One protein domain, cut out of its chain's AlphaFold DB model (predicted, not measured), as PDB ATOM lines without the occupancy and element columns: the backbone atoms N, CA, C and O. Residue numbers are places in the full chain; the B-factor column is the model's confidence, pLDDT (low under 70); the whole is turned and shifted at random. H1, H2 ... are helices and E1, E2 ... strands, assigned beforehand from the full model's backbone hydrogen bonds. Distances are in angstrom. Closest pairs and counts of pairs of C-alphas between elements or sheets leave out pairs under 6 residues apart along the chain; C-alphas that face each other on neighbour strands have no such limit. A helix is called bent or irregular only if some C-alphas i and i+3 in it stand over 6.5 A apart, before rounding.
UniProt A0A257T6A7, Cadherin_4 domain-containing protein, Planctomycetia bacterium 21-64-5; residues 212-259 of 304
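What this domain is: This is residues 212 to 259 of the 304 residues of the protein "Cadherin_4 domain-containing protein" of Planctomycetia bacterium 21-64-5 (UniProt A0A257T6A7). With little regular structure, this is a loose rod: a small hairpin of E1 and E2 lies toward one end, and the loop of residues 222 to 244 reaches the other end near Pro 227 and folds back. The short helix H1 comes before that loop, and residues 212 to 213 pair antiparallel with E2. The 48 printed residues hold H1, E1 and E2 in that order, a mixed class with 13 residues in named elements; the radius of gyration of the C-alphas is 12.3 A and the spans are 38 by 18 by 15 A.

How they stand to each other: H1, residues 217 to 221, comes nearest to E2, residues 255 to 258, at the C-alphas of Gly 217 and Leu 255, 6.5 A apart. H1 has 0 of 1 O i to N i+4 pairs and 1 of 2 O i to N i+3 pairs within hydrogen-bond range. E1, residues 245 to 248, and E2 form an antiparallel hairpin at 147 degrees, with N 247 and O 256 at 2.9 A.

Where its parts are: H1 begins at C-alpha 217 (264.916, 224.280, 186.412), spans 9.1 A and is irregular, with C-alphas 218 and 221 7.2 A apart. E1 spans 9.8 A; E2 spans 10.1 A and ends at C-alpha 258 (266.799, 217.690, 200.529).

The domain as a whole: The C-alphas farthest apart, of Pro 227 and Pro 259, are 38.6 A apart. The printed part has no cut; the link from H1 to E1 is long, and residues 248 to 259 are under pLDDT 70.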
ATOM      1  N   THR A 212     267.287 216.807 192.322       88.50
ATOM      2  CA  THR A 212     268.143 217.772 191.631       88.50
ATOM      3  C   THR A 212     267.520 218.068 190.278       88.50
ATOM      4  O   THR A 212     267.388 217.158 189.458       88.50
ATOM      5  N   VAL A 213     267.138 219.322 190.045       87.62
ATOM      6  CA  VAL A 213     266.583 219.760 188.760       87.62
ATOM      7  C   VAL A 213     267.638 220.606 188.040       87.62
ATOM      8  O   VAL A 213     267.987 221.670 188.554       87.62
ATOM      9  N   PRO A 214     268.182 220.150 186.895       85.00
ATOM     10  CA  PRO A 214     269.158 220.928 186.137       85.00
ATOM     11  C   PRO A 214     268.505 222.149 185.460       85.00
ATOM     12  O   PRO A 214     267.284 222.150 185.267       85.00
ATOM     13  N   PRO A 215     269.302 223.147 185.031       83.56
ATOM     14  CA  PRO A 215     268.817 224.282 184.253       83.56
ATOM     15  C   PRO A 215     268.027 223.838 183.009       83.56
ATOM     16  O   PRO A 215     268.405 222.846 182.376       83.56
ATOM     17  N   PRO A 216     266.955 224.557 182.631       85.75
ATOM     18  CA  PRO A 216     266.459 225.814 183.217       85.75
ATOM     19  C   PRO A 216     265.650 225.658 184.526       85.75
ATOM     20  O   PRO A 216     265.118 226.636 185.039       85.75
ATOM     21  N   GLY A 217     265.555 224.460 185.109       87.88
ATOM     22  CA  GLY A 217     264.916 224.280 186.412       87.88
ATOM     23  C   GLY A 217     263.422 224.602 186.384       87.88
ATOM     24  O   GLY A 217     262.688 224.096 185.538       87.88
ATOM     25  N   VAL A 218     262.983 225.453 187.317       88.94
ATOM     26  CA  VAL A 218     261.603 225.972 187.360       88.94
ATOM     27  C   VAL A 218     261.301 226.956 186.235       88.94
ATOM     28  O   VAL A 218     260.143 227.118 185.897       88.94
ATOM     29  N   LEU A 219     262.321 227.533 185.591       90.94
ATOM     30  CA  LEU A 219     262.144 228.443 184.456       90.94
ATOM     31  C   LEU A 219     261.865 227.703 183.139       90.94
ATOM     32  O   LEU A 219     261.809 228.326 182.087       90.94
ATOM     33  N   ALA A 220     261.714 226.373 183.159       89.88
ATOM     34  CA  ALA A 220     261.529 225.571 181.949       89.88
ATOM     35  C   ALA A 220     260.298 225.962 181.122       89.88
ATOM     36  O   ALA A 220     260.323 225.803 179.903       89.88
ATOM     37  N   ASN A 221     259.251 226.464 181.779       90.88
ATOM     38  CA  ASN A 221     258.027 226.925 181.128       90.88
ATOM     39  C   ASN A 221     257.863 228.450 181.196       90.88
ATOM     40  O   ASN A 221     256.836 228.963 180.746       90.88
ATOM     41  N   ALA A 222     258.850 229.155 181.752       92.38
ATOM     42  CA  ALA A 222     258.806 230.595 181.886       92.38
ATOM     43  C   ALA A 222     259.126 231.247 180.535       92.38
ATOM     44  O   ALA A 222     260.049 230.831 179.830       92.38
ATOM     45  N   SER A 223     258.365 232.271 180.168       91.81
ATOM     46  CA  SER A 223     258.532 233.013 178.923       91.81
ATOM     47  C   SER A 223     258.200 234.474 179.139       91.81
ATOM     48  O   SER A 223     257.182 234.790 179.755       91.81
ATOM     49  N   ASP A 224     259.004 235.343 178.541       89.38
ATOM     50  CA  ASP A 224     258.668 236.751 178.395       89.38
ATOM     51  C   ASP A 224     258.107 237.012 176.988       89.38
ATOM     52  O   ASP A 224     258.684 236.516 176.007       89.38
ATOM     53  N   PRO A 225     256.955 237.695 176.850       85.38
ATOM     54  CA  PRO A 225     256.480 238.158 175.553       85.38
ATOM     55  C   PRO A 225     257.419 239.169 174.878       85.38
ATOM     56  O   PRO A 225     257.390 239.256 173.646       85.38
ATOM     57  N   ASP A 226     258.252 239.879 175.642       82.25
ATOM     58  CA  ASP A 226     259.192 240.868 175.124       82.25
ATOM     59  C   ASP A 226     260.453 240.161 174.578       82.25
ATOM     60  O   ASP A 226     261.183 239.489 175.316       82.25
ATOM     61  N   PRO A 227     260.714 240.215 173.250       73.44
ATOM     62  CA  PRO A 227     261.735 239.376 172.619       73.44
ATOM     63  C   PRO A 227     263.153 239.488 173.207       73.44
ATOM     64  O   PRO A 227     263.832 238.460 173.260       73.44
ATOM     65  N   PRO A 228     263.641 240.668 173.642       74.19
ATOM     66  CA  PRO A 228     264.971 240.787 174.251       74.19
ATOM     67  C   PRO A 228     265.105 240.136 175.632       74.19
ATOM     68  O   PRO A 228     266.223 239.791 176.033       74.19
ATOM     69  N   ASP A 229     263.988 239.920 176.326       76.88
ATOM     70  CA  ASP A 229     263.954 239.332 177.666       76.88
ATOM     71  C   ASP A 229     263.749 237.815 177.647       76.88
ATOM     72  O   ASP A 229     263.912 237.130 178.666       76.88
ATOM     73  N   GLN A 230     263.510 237.243 176.462       72.44
ATOM     74  CA  GLN A 230     263.483 235.797 176.271       72.44
ATOM     75  C   GLN A 230     264.817 235.162 176.692       72.44
ATOM     76  O   GLN A 230     265.840 235.268 176.018       72.44
ATOM     77  N   GLY A 231     264.785 234.444 177.817       71.50
ATOM     78  CA  GLY A 231     265.944 233.745 178.381       71.50
ATOM     79  C   GLY A 231     266.715 234.521 179.455       71.50
ATOM     80  O   GLY A 231     267.664 233.970 180.013       71.50
ATOM     81  N   HIS A 232     266.289 235.737 179.802       81.38
ATOM     82  CA  HIS A 232     266.847 236.537 180.902       81.38
ATOM     83  C   HIS A 232     265.950 236.538 182.149       81.38
ATOM     84  O   HIS A 232     265.958 237.468 182.952       81.38
ATOM     85  N   LEU A 233     265.192 235.460 182.344       88.00
ATOM     86  CA  LEU A 233     264.303 235.301 183.488       88.00
ATOM     87  C   LEU A 233     265.061 234.783 184.710       88.00
ATOM     88  O   LEU A 233     265.973 233.963 184.606       88.00
ATOM     89  N   THR A 234     264.651 235.243 185.890       88.88
ATOM     90  CA  THR A 234     265.164 234.751 187.172       88.88
ATOM     91  C   THR A 234     264.008 234.306 188.055       88.88
ATOM     92  O   THR A 234     262.931 234.896 188.038       88.88
ATOM     93  N   ALA A 235     264.231 233.252 188.836       87.00
ATOM     94  CA  ALA A 235     263.284 232.785 189.838       87.00
ATOM     95  C   ALA A 235     263.844 233.050 191.237       87.00
ATOM     96  O   ALA A 235     265.038 232.890 191.487       87.00
ATOM     97  N   VAL A 236     262.971 233.414 192.174       87.19
ATOM     98  CA  VAL A 236     263.328 233.588 193.585       87.19
ATOM     99  C   VAL A 236     262.466 232.668 194.433       87.19
ATOM    100  O   VAL A 236     261.248 232.597 194.271       87.19
ATOM    101  N   ILE A 237     263.093 231.973 195.381       87.50
ATOM    102  CA  ILE A 237     262.373 231.144 196.346       87.50
ATOM    103  C   ILE A 237     261.623 232.059 197.320       87.50
ATOM    104  O   ILE A 237     262.225 232.672 198.201       87.50
ATOM    105  N   LEU A 238     260.296 232.113 197.195       90.19
ATOM    106  CA  LEU A 238     259.439 232.896 198.095       90.19
ATOM    107  C   LEU A 238     259.116 232.159 199.403       90.19
ATOM    108  O   LEU A 238     258.882 232.787 200.435       90.19
ATOM    109  N   SER A 239     259.082 230.823 199.375       90.56
ATOM    110  CA  SER A 239     258.800 230.002 200.555       90.56
ATOM    111  C   SER A 239     259.428 228.612 200.457       90.56
ATOM    112  O   SER A 239     259.717 228.114 199.372       90.56
ATOM    113  N   GLN A 240     259.659 227.993 201.614       90.00
ATOM    114  CA  GLN A 240     260.193 226.636 201.724       90.00
ATOM    115  C   GLN A 240     259.056 225.602 201.727       90.00
ATOM    116  O   GLN A 240     257.952 225.914 202.185       90.00
ATOM    117  N   PRO A 241     259.311 224.357 201.283       89.81
ATOM    118  CA  PRO A 241     258.337 223.284 201.410       89.81
ATOM    119  C   PRO A 241     258.020 223.013 202.888       89.81
ATOM    120  O   PRO A 241     258.861 223.183 203.770       89.81
ATOM    121  N   SER A 242     256.800 222.545 203.170       92.75
ATOM    122  CA  SER A 242     256.372 222.242 204.544       92.75
ATOM    123  C   SER A 242     257.185 221.114 205.186       92.75
ATOM    124  O   SER A 242     257.257 221.042 206.412       92.75
ATOM    125  N   GLN A 243     257.778 220.235 204.371       89.62
ATOM    126  CA  GLN A 243     258.689 219.162 204.759       89.62
ATOM    127  C   GLN A 243     259.868 219.135 203.779       89.62
ATOM    128  O   GLN A 243     259.663 219.087 202.569       89.62
ATOM    129  N   GLY A 244     261.092 219.120 204.302       84.81
ATOM    130  CA  GLY A 244     262.327 219.236 203.517       84.81
ATOM    131  C   GLY A 244     262.884 220.661 203.488       84.81
ATOM    132  O   GLY A 244     262.356 221.560 204.140       84.81
ATOM    133  N   GLN A 245     263.978 220.848 202.757       85.69
ATOM    134  CA  GLN A 245     264.595 222.154 202.538       85.69
ATOM    135  C   GLN A 245     265.014 222.281 201.074       85.69
ATOM    136  O   GLN A 245     265.681 221.390 200.541       85.69
ATOM    137  N   LEU A 246     264.634 223.392 200.447       85.44
ATOM    138  CA  LEU A 246     265.218 223.837 199.190       85.44
ATOM    139  C   LEU A 246     266.538 224.544 199.493       85.44
ATOM    140  O   LEU A 246     266.591 225.473 200.304       85.44
ATOM    141  N   SER A 247     267.597 224.097 198.834       72.56
ATOM    142  CA  SER A 247     268.890 224.768 198.807       72.56
ATOM    143  C   SER A 247     269.195 225.143 197.368       72.56
ATOM    144  O   SER A 247     269.140 224.277 196.493       72.56
ATOM    145  N   ASP A 248     269.542 226.405 197.152       64.12
ATOM    146  CA  ASP A 248     270.134 226.844 195.897       64.12
ATOM    147  C   ASP A 248     271.498 226.150 195.791       64.12
ATOM    148  O   ASP A 248     272.363 226.326 196.661       64.12
ATOM    149  N   TYR A 249     271.683 225.274 194.801       53.62
ATOM    150  CA  TYR A 249     273.054 224.939 194.420       53.62
ATOM    151  C   TYR A 249     273.648 226.248 193.879       53.62
ATOM    152  O   TYR A 249     272.898 227.071 193.380       53.62
ATOM    153  N   SER A 250     274.944 226.515 194.028       46.25
ATOM    154  CA  SER A 250     275.563 227.829 193.747       46.25
ATOM    155  C   SER A 250     275.580 228.258 192.261       46.25
ATOM    156  O   SER A 250     276.506 228.931 191.818       46.25
ATOM    157  N   ASP A 251     274.586 227.823 191.501       50.34
ATOM    158  CA  ASP A 251     274.266 228.131 190.127       50.34
ATOM    159  C   ASP A 251     272.770 228.522 190.120       50.34
ATOM    160  O   ASP A 251     271.940 227.655 190.409       50.34
ATOM    161  N   PRO A 252     272.400 229.790 189.841       49.31
ATOM    162  CA  PRO A 252     271.053 230.353 190.068       49.31
ATOM    163  C   PRO A 252     269.906 229.657 189.307       49.31
ATOM    164  O   PRO A 252     268.742 230.007 189.477       49.31
ATOM    165  N   ASN A 253     270.230 228.659 188.482       52.06
ATOM    166  CA  ASN A 253     269.296 227.885 187.673       52.06
ATOM    167  C   ASN A 253     269.156 226.413 188.124       52.06
ATOM    168  O   ASN A 253     268.523 225.625 187.419       52.06
ATOM    169  N   THR A 254     269.744 226.009 189.261       52.56
ATOM    170  CA  THR A 254     269.679 224.623 189.767       52.56
ATOM    171  C   THR A 254     269.046 224.558 191.157       52.56
ATOM    172  O   THR A 254     269.687 224.841 192.171       52.56
ATOM    173  N   LEU A 255     267.802 224.078 191.226       56.97
ATOM    174  CA  LEU A 255     267.111 223.844 192.495       56.97
ATOM    175  C   LEU A 255     267.352 222.417 192.995       56.97
ATOM    176  O   LEU A 255     267.150 221.441 192.263       56.97
ATOM    177  N   ALA A 256     267.740 222.297 194.268       59.12
ATOM    178  CA  ALA A 256     267.852 221.017 194.957       59.12
ATOM    179  C   ALA A 256     266.949 220.964 196.196       59.12
ATOM    180  O   ALA A 256     266.970 221.869 197.032       59.12
ATOM    181  N   MET A 257     266.187 219.878 196.350       63.78
ATOM    182  CA  MET A 257     265.386 219.607 197.547       63.78
ATOM    183  C   MET A 257     265.984 218.442 198.332       63.78
ATOM    184  O   MET A 257     266.099 217.326 197.822       63.78
ATOM    185  N   HIS A 258     266.299 218.695 199.601       60.00
ATOM    186  CA  HIS A 258     266.799 217.690 200.529       60.00
ATOM    187  C   HIS A 258     265.701 217.271 201.520       60.00
ATOM    188  O   HIS A 258     265.031 218.140 202.094       60.00
ATOM    189  N   PRO A 259     265.513 215.964 201.780       54.66
ATOM    190  CA  PRO A 259     264.654 215.518 202.866       54.66
ATOM    191  C   PRO A 259     265.250 215.940 204.217       54.66
ATOM    192  O   PRO A 259     266.460 215.866 204.436       54.66
TER     193      PRO A 259